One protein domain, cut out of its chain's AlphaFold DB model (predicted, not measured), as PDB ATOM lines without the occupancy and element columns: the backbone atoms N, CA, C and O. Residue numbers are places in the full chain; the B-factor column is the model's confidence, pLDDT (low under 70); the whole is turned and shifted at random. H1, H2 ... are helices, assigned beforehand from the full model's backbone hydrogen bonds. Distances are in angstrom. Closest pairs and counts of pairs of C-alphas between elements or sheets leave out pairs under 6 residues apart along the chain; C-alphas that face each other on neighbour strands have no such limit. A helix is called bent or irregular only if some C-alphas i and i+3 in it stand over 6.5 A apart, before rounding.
ATOM      1  N   ASN A 240     405.813 419.830 277.240       88.56
ATOM      2  CA  ASN A 240     405.365 418.562 276.650       88.56
ATOM      3  C   ASN A 240     405.051 417.494 277.721       88.56
ATOM      4  O   ASN A 240     405.028 416.298 277.441       88.56
ATOM      5  N   SER A 241     404.850 417.902 278.977       88.06
ATOM      6  CA  SER A 241     404.694 416.979 280.102       88.06
ATOM      7  C   SER A 241     403.341 416.259 280.109       88.06
ATOM      8  O   SER A 241     402.325 416.810 280.507       88.06
ATOM      9  N   GLU A 242     403.319 414.970 279.768       90.31
ATOM     10  CA  GLU A 242     402.090 414.160 279.875       90.31
ATOM     11  C   GLU A 242     401.652 413.878 281.323       90.31
ATOM     12  O   GLU A 242     400.520 413.460 281.564       90.31
ATOM     13  N   THR A 243     402.545 414.058 282.302       91.50
ATOM     14  CA  THR A 243     402.266 413.755 283.712       91.50
ATOM     15  C   THR A 243     402.782 414.844 284.648       91.50
ATOM     16  O   THR A 243     403.874 415.390 284.471       91.50
ATOM     17  N   VAL A 244     402.022 415.109 285.714       90.06
ATOM     18  CA  VAL A 244     402.359 416.101 286.749       90.06
ATOM     19  C   VAL A 244     403.746 415.845 287.389       90.06
ATOM     20  O   VAL A 244     404.508 416.802 287.529       90.06
ATOM     21  N   PRO A 245     404.173 414.602 287.712       90.94
ATOM     22  CA  PRO A 245     405.526 414.358 288.224       90.94
ATOM     23  C   PRO A 245     406.643 414.654 287.211       90.94
ATOM     24  O   PRO A 245     407.736 415.058 287.617       90.94
ATOM     25  N   TYR A 246     406.386 414.479 285.907       92.19
ATOM     26  CA  TYR A 246     407.339 414.856 284.861       92.19
ATOM     27  C   TYR A 246     407.488 416.379 284.794       92.19
ATOM     28  O   TYR A 246     408.616 416.864 284.778       92.19
ATOM     29  N   PHE A 247     406.390 417.143 284.847       93.31
ATOM     30  CA  PHE A 247     406.449 418.608 284.944       93.31
ATOM     31  C   PHE A 247     407.317 419.069 286.131       93.31
ATOM     32  O   PHE A 247     408.322 419.762 285.942       93.31
ATOM     33  N   TRP A 248     406.996 418.608 287.346       91.19
ATOM     34  CA  TRP A 248     407.700 419.017 288.572       91.19
ATOM     35  C   TRP A 248     409.182 418.616 288.609       91.19
ATOM     36  O   TRP A 248     409.955 419.213 289.357       91.19
ATOM     37  N   SER A 249     409.593 417.643 287.790       91.94
ATOM     38  CA  SER A 249     410.995 417.224 287.667       91.94
ATOM     39  C   SER A 249     411.788 417.999 286.610       91.94
ATOM     40  O   SER A 249     413.014 417.950 286.630       91.94
ATOM     41  N   ASN A 250     411.109 418.706 285.699       93.19
ATOM     42  CA  ASN A 250     411.713 419.297 284.502       93.19
ATOM     43  C   ASN A 250     411.609 420.832 284.422       93.19
ATOM     44  O   ASN A 250     412.362 421.438 283.662       93.19
ATOM     45  N   TRP A 251     410.726 421.472 285.198       92.00
ATOM     46  CA  TRP A 251     410.581 422.938 285.191       92.00
ATOM     47  C   TRP A 251     411.795 423.670 285.799       92.00
ATOM     48  O   TRP A 251     412.293 424.619 285.210       92.00
ATOM     49  N   ASN A 252     412.295 423.213 286.953       93.06
ATOM     50  CA  ASN A 252     413.396 423.826 287.705       93.06
ATOM     51  C   ASN A 252     414.393 422.735 288.103       93.06
ATOM     52  O   ASN A 252     414.292 422.100 289.160       93.06
ATOM     53  N   ILE A 253     415.348 422.493 287.208       91.62
ATOM     54  CA  ILE A 253     416.354 421.443 287.345       91.62
ATOM     55  C   ILE A 253     417.292 421.681 288.545       91.62
ATOM     56  O   ILE A 253     417.575 420.697 289.229       91.62
ATOM     57  N   PRO A 254     417.741 422.909 288.888       91.81
ATOM     58  CA  PRO A 254     418.540 423.153 290.092       91.81
ATOM     59  C   PRO A 254     417.854 422.696 291.386       91.81
ATOM     60  O   PRO A 254     418.428 421.907 292.142       91.81
ATOM     61  N   VAL A 255     416.607 423.124 291.623       92.31
ATOM     62  CA  VAL A 255     415.848 422.739 292.827       92.31
ATOM     63  C   VAL A 255     415.515 421.248 292.800       92.31
ATOM     64  O   VAL A 255     415.669 420.570 293.818       92.31
ATOM     65  N   HIS A 256     415.153 420.692 291.639       92.12
ATOM     66  CA  HIS A 256     414.928 419.253 291.500       92.12
ATOM     67  C   HIS A 256     416.193 418.430 291.813       92.12
ATOM     68  O   HIS A 256     416.140 417.532 292.656       92.12
ATOM     69  N   LYS A 257     417.347 418.756 291.204       90.44
ATOM     70  CA  LYS A 257     418.655 418.117 291.464       90.44
ATOM     71  C   LYS A 257     419.018 418.231 292.958       90.44
ATOM     72  O   LYS A 257     419.491 417.247 293.534       90.44
ATOM     73  N   TRP A 258     418.750 419.372 293.608       93.81
ATOM     74  CA  TRP A 258     418.987 419.574 295.044       93.81
ATOM     75  C   TRP A 258     418.095 418.684 295.925       93.81
ATOM     76  O   TRP A 258     418.629 417.903 296.718       93.81
ATOM     77  N   CYS A 259     416.768 418.721 295.742       93.56
ATOM     78  CA  CYS A 259     415.813 417.879 296.472       93.56
ATOM     79  C   CYS A 259     416.118 416.386 296.278       93.56
ATOM     80  O   CYS A 259     416.114 415.603 297.231       93.56
ATOM     81  N   LEU A 260     416.442 415.987 295.046       92.00
ATOM     82  CA  LEU A 260     416.758 414.608 294.695       92.00
ATOM     83  C   LEU A 260     418.052 414.119 295.368       92.00
ATOM     84  O   LEU A 260     418.110 412.970 295.815       92.00
ATOM     85  N   ARG A 261     419.084 414.970 295.462       93.44
ATOM     86  CA  ARG A 261     420.387 414.640 296.067       93.44
ATOM     87  C   ARG A 261     420.368 414.663 297.595       93.44
ATOM     88  O   ARG A 261     420.908 413.733 298.193       93.44
ATOM     89  N   HIS A 262     419.794 415.698 298.205       93.44
ATOM     90  CA  HIS A 262     419.925 415.971 299.643       93.44
ATOM     91  C   HIS A 262     418.749 415.471 300.483       93.44
ATOM     92  O   HIS A 262     418.928 415.229 301.672       93.44
ATOM     93  N   PHE A 263     417.575 415.263 299.880       93.56
ATOM     94  CA  PHE A 263     416.369 414.863 300.607       93.56
ATOM     95  C   PHE A 263     415.885 413.472 300.173       93.56
ATOM     96  O   PHE A 263     415.953 412.512 300.942       93.56
ATOM     97  N   TYR A 264     415.509 413.315 298.902       93.38
ATOM     98  CA  TYR A 264     414.888 412.091 298.388       93.38
ATOM     99  C   TYR A 264     415.818 410.865 298.435       93.38
ATOM    100  O   TYR A 264     415.462 409.839 299.016       93.38
ATOM    101  N   LYS A 265     417.036 410.952 297.871       93.44
ATOM    102  CA  LYS A 265     417.999 409.831 297.895       93.44
ATOM    103  C   LYS A 265     418.369 409.395 299.326       93.44
ATOM    104  O   LYS A 265     418.346 408.190 299.573       93.44
ATOM    105  N   PRO A 266     418.685 410.297 300.279       95.88
ATOM    106  CA  PRO A 266     418.904 409.918 301.675       95.88
ATOM    107  C   PRO A 266     417.702 409.240 302.345       95.88
ATOM    108  O   PRO A 266     417.906 408.254 303.047       95.88
ATOM    109  N   MET A 267     416.466 409.690 302.090       94.25
ATOM    110  CA  MET A 267     415.264 409.014 302.603       94.25
ATOM    111  C   MET A 267     415.127 407.584 302.063       94.25
ATOM    112  O   MET A 267     414.903 406.660 302.844       94.25
ATOM    113  N   LEU A 268     415.334 407.372 300.758       94.38
ATOM    114  CA  LEU A 268     415.291 406.027 300.170       94.38
ATOM    115  C   LEU A 268     416.382 405.102 300.737       94.38
ATOM    116  O   LEU A 268     416.111 403.935 300.999       94.38
ATOM    117  N   ARG A 269     417.599 405.613 300.987       95.38
ATOM    118  CA  ARG A 269     418.676 404.831 301.632       95.38
ATOM    119  C   ARG A 269     418.347 404.417 303.070       95.38
ATOM    120  O   ARG A 269     418.898 403.432 303.540       95.38
ATOM    121  N   ARG A 270     417.462 405.147 303.755       94.12
ATOM    122  CA  ARG A 270     416.937 404.801 305.090       94.12
ATOM    123  C   ARG A 270     415.743 403.830 305.039       94.12
ATOM    124  O   ARG A 270     415.124 403.596 306.068       94.12
ATOM    125  N   GLY A 271     415.397 403.291 303.866       93.94
ATOM    126  CA  GLY A 271     414.298 402.331 303.698       93.94
ATOM    127  C   GLY A 271     412.900 402.952 303.588       93.94
ATOM    128  O   GLY A 271     411.911 402.225 303.611       93.94
ATOM    129  N   VAL A 272     412.781 404.279 303.453       95.00
ATOM    130  CA  VAL A 272     411.472 404.939 303.314       95.00
ATOM    131  C   VAL A 272     410.848 404.622 301.948       95.00
ATOM    132  O   VAL A 272     411.519 404.688 300.917       95.00
ATOM    133  N   ASN A 273     409.545 404.322 301.924       95.31
ATOM    134  CA  ASN A 273     408.794 404.055 300.695       95.31
ATOM    135  C   ASN A 273     408.836 405.258 299.724       95.31
ATOM    136  O   ASN A 273     408.766 406.415 300.143       95.31
ATOM    137  N   LYS A 274     408.880 404.985 298.411       90.69
ATOM    138  CA  LYS A 274     408.922 405.990 297.334       90.69
ATOM    139  C   LYS A 274     407.789 407.013 297.439       90.69
ATOM    140  O   LYS A 274     408.058 408.202 297.321       90.69
ATOM    141  N   LEU A 275     406.559 406.565 297.711       89.81
ATOM    142  CA  LEU A 275     405.400 407.454 297.865       89.81
ATOM    143  C   LEU A 275     405.573 408.399 299.063       89.81
ATOM    144  O   LEU A 275     405.412 409.607 298.928       89.81
ATOM    145  N   THR A 276     405.973 407.871 300.221       92.88
ATOM    146  CA  THR A 276     406.237 408.665 301.432       92.88
ATOM    147  C   THR A 276     407.368 409.672 301.208       92.88
ATOM    148  O   THR A 276     407.253 410.828 301.607       92.88
ATOM    149  N   ALA A 277     408.437 409.271 300.512       92.56
ATOM    150  CA  ALA A 277     409.538 410.161 300.151       92.56
ATOM    151  C   ALA A 277     409.117 411.243 299.134       92.56
ATOM    152  O   ALA A 277     409.572 412.379 299.239       92.56
ATOM    153  N   GLN A 278     408.221 410.936 298.189       90.50
ATOM    154  CA  GLN A 278     407.627 411.932 297.288       90.50
ATOM    155  C   GLN A 278     406.755 412.932 298.057       90.50
ATOM    156  O   GLN A 278     406.963 414.134 297.920       90.50
ATOM    157  N   ILE A 279     405.838 412.456 298.909       92.12
ATOM    158  CA  ILE A 279     404.979 413.310 299.748       92.12
ATOM    159  C   ILE A 279     405.830 414.240 300.621       92.12
ATOM    160  O   ILE A 279     405.539 415.429 300.699       92.12
ATOM    161  N   ALA A 280     406.920 413.742 301.212       93.94
ATOM    162  CA  ALA A 280     407.820 414.559 302.022       93.94
ATOM    163  C   ALA A 280     408.559 415.642 301.207       93.94
ATOM    164  O   ALA A 280     408.723 416.759 301.694       93.94
ATOM    165  N   VAL A 281     408.965 415.359 299.958       93.12
ATOM    166  CA  VAL A 281     409.527 416.382 299.049       93.12
ATOM    167  C   VAL A 281     408.472 417.435 298.687       93.12
ATOM    168  O   VAL A 281     408.782 418.627 298.690       93.12
ATOM    169  N   PHE A 282     407.228 417.027 298.414       92.31
ATOM    170  CA  PHE A 282     406.125 417.960 298.154       92.31
ATOM    171  C   PHE A 282     405.798 418.820 299.381       92.31
ATOM    172  O   PHE A 282     405.624 420.024 299.225       92.31
ATOM    173  N   PHE A 283     405.806 418.249 300.587       94.31
ATOM    174  CA  PHE A 283     405.611 418.979 301.843       94.31
ATOM    175  C   PHE A 283     406.720 420.015 302.085       94.31
ATOM    176  O   PHE A 283     406.429 421.173 302.384       94.31
ATOM    177  N   LEU A 284     407.991 419.634 301.897       93.38
ATOM    178  CA  LEU A 284     409.125 420.561 301.997       93.38
ATOM    179  C   LEU A 284     409.005 421.702 300.974       93.38
ATOM    180  O   LEU A 284     409.239 422.863 301.303       93.38
ATOM    181  N   SER A 285     408.595 421.382 299.744       92.56
ATOM    182  CA  SER A 285     408.329 422.380 298.706       92.56
ATOM    183  C   SER A 285     407.174 423.311 299.097       92.56
ATOM    184  O   SER A 285     407.314 424.529 298.994       92.56
ATOM    185  N   ALA A 286     406.063 422.770 299.605       91.88
ATOM    186  CA  ALA A 286     404.896 423.528 300.056       91.88
ATOM    187  C   ALA A 286     405.244 424.510 301.186       91.88
ATOM    188  O   ALA A 286     404.803 425.658 301.151       91.88
ATOM    189  N   PHE A 287     406.093 424.095 302.135       91.81
ATOM    190  CA  PHE A 287     406.628 424.969 303.182       91.81
ATOM    191  C   PHE A 287     407.390 426.168 302.597       91.81
ATOM    192  O   PHE A 287     407.099 427.306 302.958       91.81
ATOM    193  N   PHE A 288     408.312 425.945 301.651       89.88
ATOM    194  CA  PHE A 288     409.047 427.048 301.017       89.88
ATOM    195  C   PHE A 288     408.155 427.956 300.158       89.88
ATOM    196  O   PHE A 288     408.372 429.165 300.147       89.88
ATOM    197  N   HIS A 289     407.137 427.415 299.477       89.25
ATOM    198  CA  HIS A 289     406.186 428.230 298.712       89.25
ATOM    199  C   HIS A 289     405.324 429.114 299.624       89.25
ATOM    200  O   HIS A 289     405.133 430.287 299.314       89.25
ATOM    201  N   GLU A 290     404.846 428.596 300.760       88.19
ATOM    202  CA  GLU A 290     404.146 429.421 301.749       88.19
ATOM    203  C   GLU A 290     405.097 430.458 302.357       88.19
ATOM    204  O   GLU A 290     404.740 431.628 302.418       88.19
ATOM    205  N   TYR A 291     406.319 430.081 302.746       85.12
ATOM    206  CA  TYR A 291     407.309 431.000 303.322       85.12
ATOM    207  C   TYR A 291     407.630 432.181 302.389       85.12
ATOM    208  O   TYR A 291     407.538 433.337 302.801       85.12
ATOM    209  N   LEU A 292     407.939 431.905 301.116       82.62
ATOM    210  CA  LEU A 292     408.309 432.930 300.132       82.62
ATOM    211  C   LEU A 292     407.164 433.894 299.782       82.62
ATOM    212  O   LEU A 292     407.437 435.011 299.358       82.62
ATOM    213  N   VAL A 293     405.902 433.485 299.949       79.62
ATOM    214  CA  VAL A 293     404.727 434.322 299.644       79.62
ATOM    215  C   VAL A 293     404.193 435.023 300.897       79.62
ATOM    216  O   VAL A 293     403.916 436.220 300.863       79.62
ATOM    217  N   SER A 294     404.067 434.304 302.014       77.62
ATOM    218  CA  SER A 294     403.457 434.817 303.248       77.62
ATOM    219  C   SER A 294     404.342 435.813 303.997       77.62
ATOM    220  O   SER A 294     403.814 436.783 304.542       77.62
ATOM    221  N   VAL A 295     405.669 435.617 304.013       77.62
ATOM    222  CA  VAL A 295     406.586 436.468 304.791       77.62
ATOM    223  C   VAL A 295     406.716 437.878 304.198       77.62
ATOM    224  O   VAL A 295     406.494 438.827 304.951       77.62
ATOM    225  N   PRO A 296     406.979 438.079 302.886       74.00
ATOM    226  CA  PRO A 296     407.068 439.429 302.320       74.00
ATOM    227  C   PRO A 296     405.741 440.194 302.385       74.00
ATOM    228  O   PRO A 296     405.734 441.397 302.629       74.00
ATOM    229  N   LEU A 297     404.616 439.492 302.209       70.56
ATOM    230  CA  LEU A 297     403.275 440.083 302.248       70.56
ATOM    231  C   LEU A 297     402.711 440.217 303.673       70.56
ATOM    232  O   LEU A 297     401.639 440.791 303.840       70.56
ATOM    233  N   LYS A 298     403.407 439.691 304.694       73.56
ATOM    234  CA  LYS A 298     402.973 439.628 306.106       73.56
ATOM    235  C   LYS A 298     401.585 438.988 306.303       73.56
ATOM    236  O   LYS A 298     400.845 439.350 307.214       73.56
ATOM    237  N   MET A 299     401.222 438.024 305.455       71.69
ATOM    238  CA  MET A 299     399.891 437.406 305.415       71.69
ATOM    239  C   MET A 299     400.002 435.883 305.442       71.69
ATOM    240  O   MET A 299     400.374 435.268 304.448       71.69
ATOM    241  N   PHE A 300     399.643 435.262 306.567       77.88
ATOM    242  CA  PHE A 300     399.680 433.807 306.733       77.88
ATOM    243  C   PHE A 300     398.279 433.206 306.571       77.88
ATOM    244  O   PHE A 300     397.396 433.450 307.392       77.88
ATOM    245  N   ARG A 301     398.057 432.463 305.479       73.62
ATOM    246  CA  ARG A 301     396.731 431.915 305.112       73.62
ATOM    247  C   ARG A 301     396.747 430.477 304.598       73.62
ATOM    248  O   ARG A 301     395.675 429.909 304.405       73.62
ATOM    249  N   LEU A 302     397.925 429.881 304.395       84.12
ATOM    250  CA  LEU A 302     398.111 428.492 303.958       84.12
ATOM    251  C   LEU A 302     397.525 428.150 302.573       84.12
ATOM    252  O   LEU A 302     397.477 426.978 302.205       84.12
ATOM    253  N   TRP A 303     397.117 429.131 301.761       81.88
ATOM    254  CA  TRP A 303     396.589 428.882 300.414       81.88
ATOM    255  C   TRP A 303     397.668 428.349 299.463       81.88
ATOM    256  O   TRP A 303     397.389 427.453 298.667       81.88
ATOM    257  N   ALA A 304     398.904 428.852 299.558       83.94
ATOM    258  CA  ALA A 304     400.012 428.379 298.727       83.94
ATOM    259  C   ALA A 304     400.484 426.990 299.185       83.94
ATOM    260  O   ALA A 304     400.810 426.149 298.344       83.94
ATOM    261  N   PHE A 305     400.447 426.724 300.495       88.44
ATOM    262  CA  PHE A 305     400.673 425.393 301.057       88.44
ATOM    263  C   PHE A 305     399.631 424.365 300.576       88.44
ATOM    264  O   PHE A 305     399.994 423.314 300.044       88.44
ATOM    265  N   ILE A 306     398.334 424.673 300.714       87.31
ATOM    266  CA  ILE A 306     397.230 423.793 300.293       87.31
ATOM    267  C   ILE A 306     397.278 423.554 298.777       87.31
ATOM    268  O   ILE A 306     397.135 422.411 298.344       87.31
ATOM    269  N   GLY A 307     397.559 424.592 297.980       87.31
ATOM    270  CA  GLY A 307     397.735 424.483 296.527       87.31
ATOM    271  C   GLY A 307     398.821 423.481 296.125       87.31
ATOM    272  O   GLY A 307     398.579 422.623 295.273       87.31
ATOM    273  N   MET A 308     399.980 423.510 296.793       90.12
ATOM    274  CA  MET A 308     401.062 422.546 296.559       90.12
ATOM    275  C   MET A 308     400.714 421.133 297.036       90.12
ATOM    276  O   MET A 308     401.023 420.164 296.343       90.12
ATOM    277  N   MET A 309     400.045 420.983 298.181       90.69
ATOM    278  CA  MET A 309     399.643 419.659 298.674       90.69
ATOM    279  C   MET A 309     398.553 419.017 297.801       90.69
ATOM    280  O   MET A 309     398.580 417.803 297.591       90.69
ATOM    281  N   ALA A 310     397.655 419.813 297.210       89.50
ATOM    282  CA  ALA A 310     396.636 419.353 296.263       89.50
ATOM    283  C   ALA A 310     397.215 418.820 294.933       89.50
ATOM    284  O   ALA A 310     396.554 418.042 294.243       89.50
ATOM    285  N   GLN A 311     398.468 419.151 294.593       89.31
ATOM    286  CA  GLN A 311     399.152 418.582 293.423       89.31
ATOM    287  C   GLN A 311     399.414 417.076 293.560       89.31
ATOM    288  O   GLN A 311     399.473 416.376 292.552       89.31
ATOM    289  N   VAL A 312     399.541 416.546 294.782       90.75
ATOM    290  CA  VAL A 312     399.796 415.114 295.018       90.75
ATOM    291  C   VAL A 312     398.601 414.231 294.605       90.75
ATOM    292  O   VAL A 312     398.801 413.336 293.778       90.75
ATOM    293  N   PRO A 313     397.358 414.450 295.089       91.25
ATOM    294  CA  PRO A 313     396.199 413.704 294.598       91.25
ATOM    295  C   PRO A 313     395.902 413.990 293.121       91.25
ATOM    296  O   PRO A 313     395.534 413.063 292.400       91.25
ATOM    297  N   LEU A 314     396.141 415.217 292.635       88.06
ATOM    298  CA  LEU A 314     396.004 415.536 291.211       88.06
ATOM    299  C   LEU A 314     396.973 414.716 290.343       88.06
ATOM    300  O   LEU A 314     396.564 414.170 289.322       88.06
ATOM    301  N   ALA A 315     398.232 414.563 290.760       89.12
ATOM    302  CA  ALA A 315     399.219 413.752 290.053       89.12
ATOM    303  C   ALA A 315     398.816 412.271 289.981       89.12
ATOM    304  O   ALA A 315     398.971 411.644 288.931       89.12
ATOM    305  N   MET A 316     398.260 411.725 291.070       90.38
ATOM    306  CA  MET A 316     397.724 410.358 291.094       90.38
ATOM    307  C   MET A 316     396.501 410.210 290.180       90.38
ATOM    308  O   MET A 316     396.401 409.220 289.460       90.38
ATOM    309  N   PHE A 317     395.601 411.199 290.158       91.25
ATOM    310  CA  PHE A 317     394.434 411.214 289.275       91.25
ATOM    311  C   PHE A 317     394.840 411.277 287.794       91.25
ATOM    312  O   PHE A 317     394.493 410.380 287.024       91.25
ATOM    313  N   VAL A 318     395.631 412.280 287.398       90.00
ATOM    314  CA  VAL A 318     396.080 412.463 286.007       90.00
ATOM    315  C   VAL A 318     396.820 411.217 285.523       90.00
ATOM    316  O   VAL A 318     396.447 410.665 284.495       90.00
ATOM    317  N   GLY A 319     397.777 410.696 286.300       87.38
ATOM    318  CA  GLY A 319     398.524 409.487 285.936       87.38
ATOM    319  C   GLY A 319     397.692 408.195 285.887       87.38
ATOM    320  O   GLY A 319     398.126 407.217 285.275       87.38
ATOM    321  N   ARG A 320     396.502 408.159 286.508       90.00
ATOM    322  CA  ARG A 320     395.615 406.982 286.507       90.00
ATOM    323  C   ARG A 320     394.586 406.992 285.378       90.00
ATOM    324  O   ARG A 320     394.224 405.902 284.920       90.00
ATOM    325  N   PHE A 321     394.117 408.174 284.977       90.06
ATOM    326  CA  PHE A 321     392.970 408.352 284.076       90.06
ATOM    327  C   PHE A 321     393.303 408.999 282.727       90.06
ATOM    328  O   PHE A 321     392.583 408.750 281.763       90.06
ATOM    329  N   LEU A 322     394.370 409.797 282.626       89.94
ATOM    330  CA  LEU A 322     394.717 410.556 281.421       89.94
ATOM    331  C   LEU A 322     396.079 410.105 280.872       89.94
ATOM    332  O   LEU A 322     396.975 409.723 281.622       89.94
ATOM    333  N   ARG A 323     396.224 410.102 279.543       86.88
ATOM    334  CA  ARG A 323     397.430 409.648 278.825       86.88
ATOM    335  C   ARG A 323     397.662 410.506 277.583       86.88
ATOM    336  O   ARG A 323     396.695 411.057 277.048       86.88
ATOM    337  N   GLY A 324     398.908 410.607 277.116       88.06
ATOM    338  CA  GLY A 324     399.232 411.367 275.911       88.06
ATOM    339  C   GLY A 324     398.833 412.838 276.032       88.06
ATOM    340  O   GLY A 324     398.913 413.456 277.098       88.06
ATOM    341  N   ASN A 325     398.293 413.370 274.938       88.00
ATOM    342  CA  ASN A 325     397.868 414.766 274.818       88.00
ATOM    343  C   ASN A 325     396.816 415.186 275.863       88.00
ATOM    344  O   ASN A 325     396.822 416.336 276.297       88.00
ATOM    345  N   TYR A 326     395.966 414.268 276.343       88.56
ATOM    346  CA  TYR A 326     395.012 414.558 277.423       88.56
ATOM    347  C   TYR A 326     395.690 414.709 278.793       88.56
ATOM    348  O   TYR A 326     395.243 415.508 279.617       88.56
ATOM    349  N   GLY A 327     396.784 413.977 279.031       89.62
ATOM    350  CA  GLY A 327     397.631 414.165 280.211       89.62
ATOM    351  C   GLY A 327     398.325 415.528 280.183       89.62
ATOM    352  O   GLY A 327     398.253 416.275 281.157       89.62
ATOM    353  N   ASN A 328     398.880 415.901 279.024       92.25
ATOM    354  CA  ASN A 328     399.488 417.216 278.798       92.25
ATOM    355  C   ASN A 328     398.473 418.360 279.011       92.25
ATOM    356  O   ASN A 328     398.714 419.271 279.803       92.25
ATOM    357  N   ALA A 329     397.278 418.263 278.419       90.19
ATOM    358  CA  ALA A 329     396.199 419.230 278.636       90.19
ATOM    359  C   ALA A 329     395.828 419.388 280.126       90.19
ATOM    360  O   ALA A 329     395.627 420.510 280.595       90.19
ATOM    361  N   ALA A 330     395.790 418.295 280.897       90.94
ATOM    362  CA  ALA A 330     395.537 418.361 282.335       90.94
ATOM    363  C   ALA A 330     396.676 419.027 283.122       90.94
ATOM    364  O   ALA A 330     396.396 419.759 284.076       90.94
ATOM    365  N   VAL A 331     397.941 418.847 282.715       91.12
ATOM    366  CA  VAL A 331     399.054 419.610 283.300       91.12
ATOM    367  C   VAL A 331     398.885 421.103 283.008       91.12
ATOM    368  O   VAL A 331     398.914 421.891 283.951       91.12
ATOM    369  N   TRP A 332     398.601 421.514 281.769       90.94
ATOM    370  CA  TRP A 332     398.347 422.930 281.449       90.94
ATOM    371  C   TRP A 332     397.187 423.534 282.246       90.94
ATOM    372  O   TRP A 332     397.330 424.622 282.805       90.94
ATOM    373  N   ILE A 333     396.072 422.813 282.388       89.31
ATOM    374  CA  ILE A 333     394.953 423.234 283.246       89.31
ATOM    375  C   ILE A 333     395.427 423.401 284.701       89.31
ATOM    376  O   ILE A 333     395.093 424.398 285.341       89.31
ATOM    377  N   SER A 334     396.258 422.488 285.215       89.38
ATOM    378  CA  SER A 334     396.827 422.597 286.566       89.38
ATOM    379  C   SER A 334     397.785 423.786 286.743       89.38
ATOM    380  O   SER A 334     397.851 424.348 287.836       89.38
ATOM    381  N   LEU A 335     398.472 424.220 285.678       88.69
ATOM    382  CA  LEU A 335     399.350 425.399 285.677       88.69
ATOM    383  C   LEU A 335     398.581 426.717 285.556       88.69
ATOM    384  O   LEU A 335     399.029 427.732 286.083       88.69
ATOM    385  N   ILE A 336     397.428 426.722 284.886       85.56
ATOM    386  CA  ILE A 336     396.557 427.900 284.800       85.56
ATOM    387  C   ILE A 336     395.765 428.079 286.105       85.56
ATOM    388  O   ILE A 336     395.644 429.202 286.588       85.56
ATOM    389  N   ILE A 337     395.230 426.990 286.676       82.94
ATOM    390  CA  ILE A 337     394.292 427.036 287.815       82.94
ATOM    391  C   ILE A 337     394.987 426.883 289.181       82.94
ATOM    392  O   ILE A 337     394.479 427.380 290.181       82.94
ATOM    393  N   GLY A 338     396.120 426.182 289.249       83.19
ATOM    394  CA  GLY A 338     396.762 425.787 290.505       83.19
ATOM    395  C   GLY A 338     397.602 426.886 291.161       83.19
ATOM    396  O   GLY A 338     397.102 427.932 291.573       83.19
ATOM    397  N   GLN A 339     398.905 426.628 291.307       82.19
ATOM    398  CA  GLN A 339     399.778 427.446 292.156       82.19
ATOM    399  C   GLN A 339     399.825 428.944 291.776       82.19
ATOM    400  O   GLN A 339     399.781 429.771 292.690       82.19
ATOM    401  N   PRO A 340     399.823 429.338 290.484       84.25
ATOM    402  CA  PRO A 340     399.741 430.746 290.091       84.25
ATOM    403  C   PRO A 340     398.510 431.501 290.601       84.25
ATOM    404  O   PRO A 340     398.603 432.708 290.824       84.25
ATOM    405  N   ILE A 341     397.365 430.834 290.798       81.19
ATOM    406  CA  ILE A 341     396.166 431.483 291.354       81.19
ATOM    407  C   ILE A 341     396.282 431.634 292.863       81.19
ATOM    408  O   ILE A 341     395.926 432.690 293.378       81.19
ATOM    409  N   ALA A 342     396.831 430.640 293.568       81.81
ATOM    410  CA  ALA A 342     397.077 430.766 295.002       81.81
ATOM    411  C   ALA A 342     397.925 432.018 295.299       81.81
ATOM    412  O   ALA A 342     397.539 432.827 296.139       81.81
ATOM    413  N   VAL A 343     399.010 432.242 294.543       77.69
ATOM    414  CA  VAL A 343     399.845 433.454 294.665       77.69
ATOM    415  C   VAL A 343     399.079 434.726 294.280       77.69
ATOM    416  O   VAL A 343     399.135 435.710 295.018       77.69
ATOM    417  N   LEU A 344     398.309 434.709 293.182       79.56
ATOM    418  CA  LEU A 344     397.464 435.844 292.784       79.56
ATOM    419  C   LEU A 344     396.468 436.238 293.886       79.56
ATOM    420  O   LEU A 344     396.246 437.427 294.098       79.56
ATOM    421  N   MET A 345     395.897 435.273 294.613       78.50
ATOM    422  CA  MET A 345     394.975 435.536 295.721       78.50
ATOM    423  C   MET A 345     395.662 436.244 296.901       78.50
ATOM    424  O   MET A 345     395.055 437.139 297.489       78.50
ATOM    425  N   TYR A 346     396.919 435.915 297.232       75.69
ATOM    426  CA  TYR A 346     397.677 436.683 298.235       75.69
ATOM    427  C   TYR A 346     397.924 438.123 297.776       75.69
ATOM    428  O   TYR A 346     397.666 439.053 298.535       75.69
ATOM    429  N   VAL A 347     398.393 438.317 296.538       74.00
ATOM    430  CA  VAL A 347     398.701 439.654 295.997       74.00
ATOM    431  C   VAL A 347     397.437 440.510 295.879       74.00
ATOM    432  O   VAL A 347     397.453 441.685 296.239       74.00
ATOM    433  N   HIS A 348     396.326 439.919 295.430       76.56
ATOM    434  CA  HIS A 348     395.023 440.576 295.355       76.56
ATOM    435  C   HIS A 348     394.567 441.080 296.726       76.56
ATOM    436  O   HIS A 348     394.185 442.239 296.856       76.56
ATOM    437  N   ASP A 349     394.617 440.233 297.752       77.56
ATOM    438  CA  ASP A 349     394.131 440.622 299.072       77.56
ATOM    439  C   ASP A 349     395.097 441.564 299.794       77.56
ATOM    440  O   ASP A 349     394.634 442.466 300.485       77.56
ATOM    441  N   TYR A 350     396.410 441.434 299.579       73.00
ATOM    442  CA  TYR A 350     397.377 442.448 300.001       73.00
ATOM    443  C   TYR A 350     397.024 443.813 299.392       73.00
ATOM    444  O   TYR A 350     396.941 444.808 300.112       73.00
ATOM    445  N   TYR A 351     396.747 443.858 298.084       71.75
ATOM    446  CA  TYR A 351     396.353 445.083 297.389       71.75
ATOM    447  C   TYR A 351     395.030 445.655 297.923       71.75
ATOM    448  O   TYR A 351     394.948 446.851 298.193       71.75
ATOM    449  N   VAL A 352     394.009 444.820 298.139       76.06
ATOM    450  CA  VAL A 352     392.720 445.257 298.705       76.06
ATOM    451  C   VAL A 352     392.880 445.797 300.131       76.06
ATOM    452  O   VAL A 352     392.268 446.811 300.452       76.06
ATOM    453  N   LEU A 353     393.723 445.188 300.969       73.81
ATOM    454  CA  LEU A 353     393.953 445.653 302.341       73.81
ATOM    455  C   LEU A 353     394.707 446.992 302.411       73.81
ATOM    456  O   LEU A 353     394.406 447.797 303.286       73.81
ATOM    457  N   HIS A 354     395.654 447.245 301.501       71.62
ATOM    458  CA  HIS A 354     396.488 448.458 301.532       71.62
ATOM    459  C   HIS A 354     395.943 449.613 300.674       71.62
ATOM    460  O   HIS A 354     396.184 450.772 301.003       71.62
ATOM    461  N   TYR A 355     395.209 449.319 299.595       73.62
ATOM    462  CA  TYR A 355     394.729 450.317 298.627       73.62
ATOM    463  C   TYR A 355     393.204 450.310 298.427       73.62
ATOM    464  O   TYR A 355     392.664 451.245 297.838       73.62
ATOM    465  N   GLY A 356     392.482 449.294 298.914       58.12
ATOM    466  CA  GLY A 356     391.025 449.199 298.757       58.12
ATOM    467  C   GLY A 356     390.241 450.222 299.584       58.12
ATOM    468  O   GLY A 356     389.200 450.693 299.134       58.12
ATOM    469  N   SER A 357     390.766 450.633 300.741       49.47
ATOM    470  CA  SER A 357     390.150 451.641 301.621       49.47
ATOM    471  C   SER A 357     390.055 453.037 300.991       49.47
ATOM    472  O   SER A 357     389.157 453.803 301.328       49.47
ATOM    473  N   VAL A 358     390.936 453.363 300.039       48.66
ATOM    474  CA  VAL A 358     390.936 454.657 299.335       48.66
ATOM    475  C   VAL A 358     389.778 454.755 298.331       48.66
ATOM    476  O   VAL A 358     389.285 455.846 298.058       48.66
ATOM    477  N   ALA A 359     389.302 453.623 297.798       44.94
ATOM    478  CA  ALA A 359     388.266 453.605 296.764       44.94
ATOM    479  C   ALA A 359     386.849 453.878 297.301       44.94
ATOM    480  O   ALA A 359     386.034 454.449 296.580       44.94
TER     481      ALA A 359
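What this domain is: This is residues 240 to 359 of the 365 residues of the protein "Diacylglycerol O-acyltransferase 1" of Bagarius yarrelli (UniProt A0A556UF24). Three long helices, H3, H4 and H6, form a loose up-and-down bundle, each running against the one before it; they come together near the H3 to H4 link, and residues 352 to 359 of H6 stick out. H5 folds back beside the last part of H4, H2 packs on the first part of H3, and short H1 meets H4 at Val 244, its first residue, and points away from it at a steep tilt. The printed part has 120 residues with six named helices, H1 to H6 in chain order, and no named strand: an all-helix domain. It is elongated, spanning 55 by 35 by 22 A, and only just loose, close to compact, with a radius of gyration of the C-alphas of 16.5 A.

How they stand to each other: H3, residues 274 to 297, and H4, residues 303 to 321, touch as a helical hairpin, closest at the C-alphas of Ala 286 and Phe 305, 4.7 A, opposite ways at a shallow tilt of 33 degrees, only just short of steep. H6, residues 339 to 359, touches H3 with residues 343 to 350 alone, closest at the C-alphas of Leu 297 and Tyr 350, 6.7 A, the same way at 18 degrees. H6 touches H4 with residues 339 to 343 alone, closest at the C-alphas of Ala 304 and Ala 342, 5.3 A. H4 is the hub, touching four helices. H5, residues 325 to 337, forms a helical hairpin with H4, but they only just touch, with 3 pairs of C-alphas within 8 A, closest Val 318 and Gly 327, 6.2 A. H5 and H6 meet only through their link. H2, residues 253 to 269, touches H3 in a helical hairpin, closest at the C-alphas of Tyr 264 and Ala 277, 6.0 A, at a steep tilt of 45 degrees. H1, residues 244 to 250, touches H4, closest at the C-alphas of Val 244 and Ala 315, 5.1 A. H1 and H3 are apart. Every O i to N i+4 pair is within hydrogen-bond range in H1 and H5; the counts are 10 of 13 in H2, 18 of 20 in H3, 12 of 15 in H4 and 14 of 17 in H6.

Where its parts are: H3 is 34.9 A long from C-alpha 274 at (408.922, 405.990, 297.334) to C-alpha 297. H6 measures 28.9 A, ending at C-alpha 359, (388.266, 453.605, 296.764), with a kink of 47 degrees near residue 353. H4 measures 26.5 A, H2 22.0 A, H5 18.2 A and H1 10.1 A. H6 is irregular, C-alphas 354 and 357 being 7.1 A apart; H2 is only just irregular, C-alphas 262 and 265 being 6.7 A apart.

The domain as a whole: The C-alphas farthest apart, Gly 271 and Ala 359, are 57.9 A apart. The printed part has no cut, and the five links between helices are tight. The mean pLDDT of the printed part is 86.2; residues 356 to 359 are under 70.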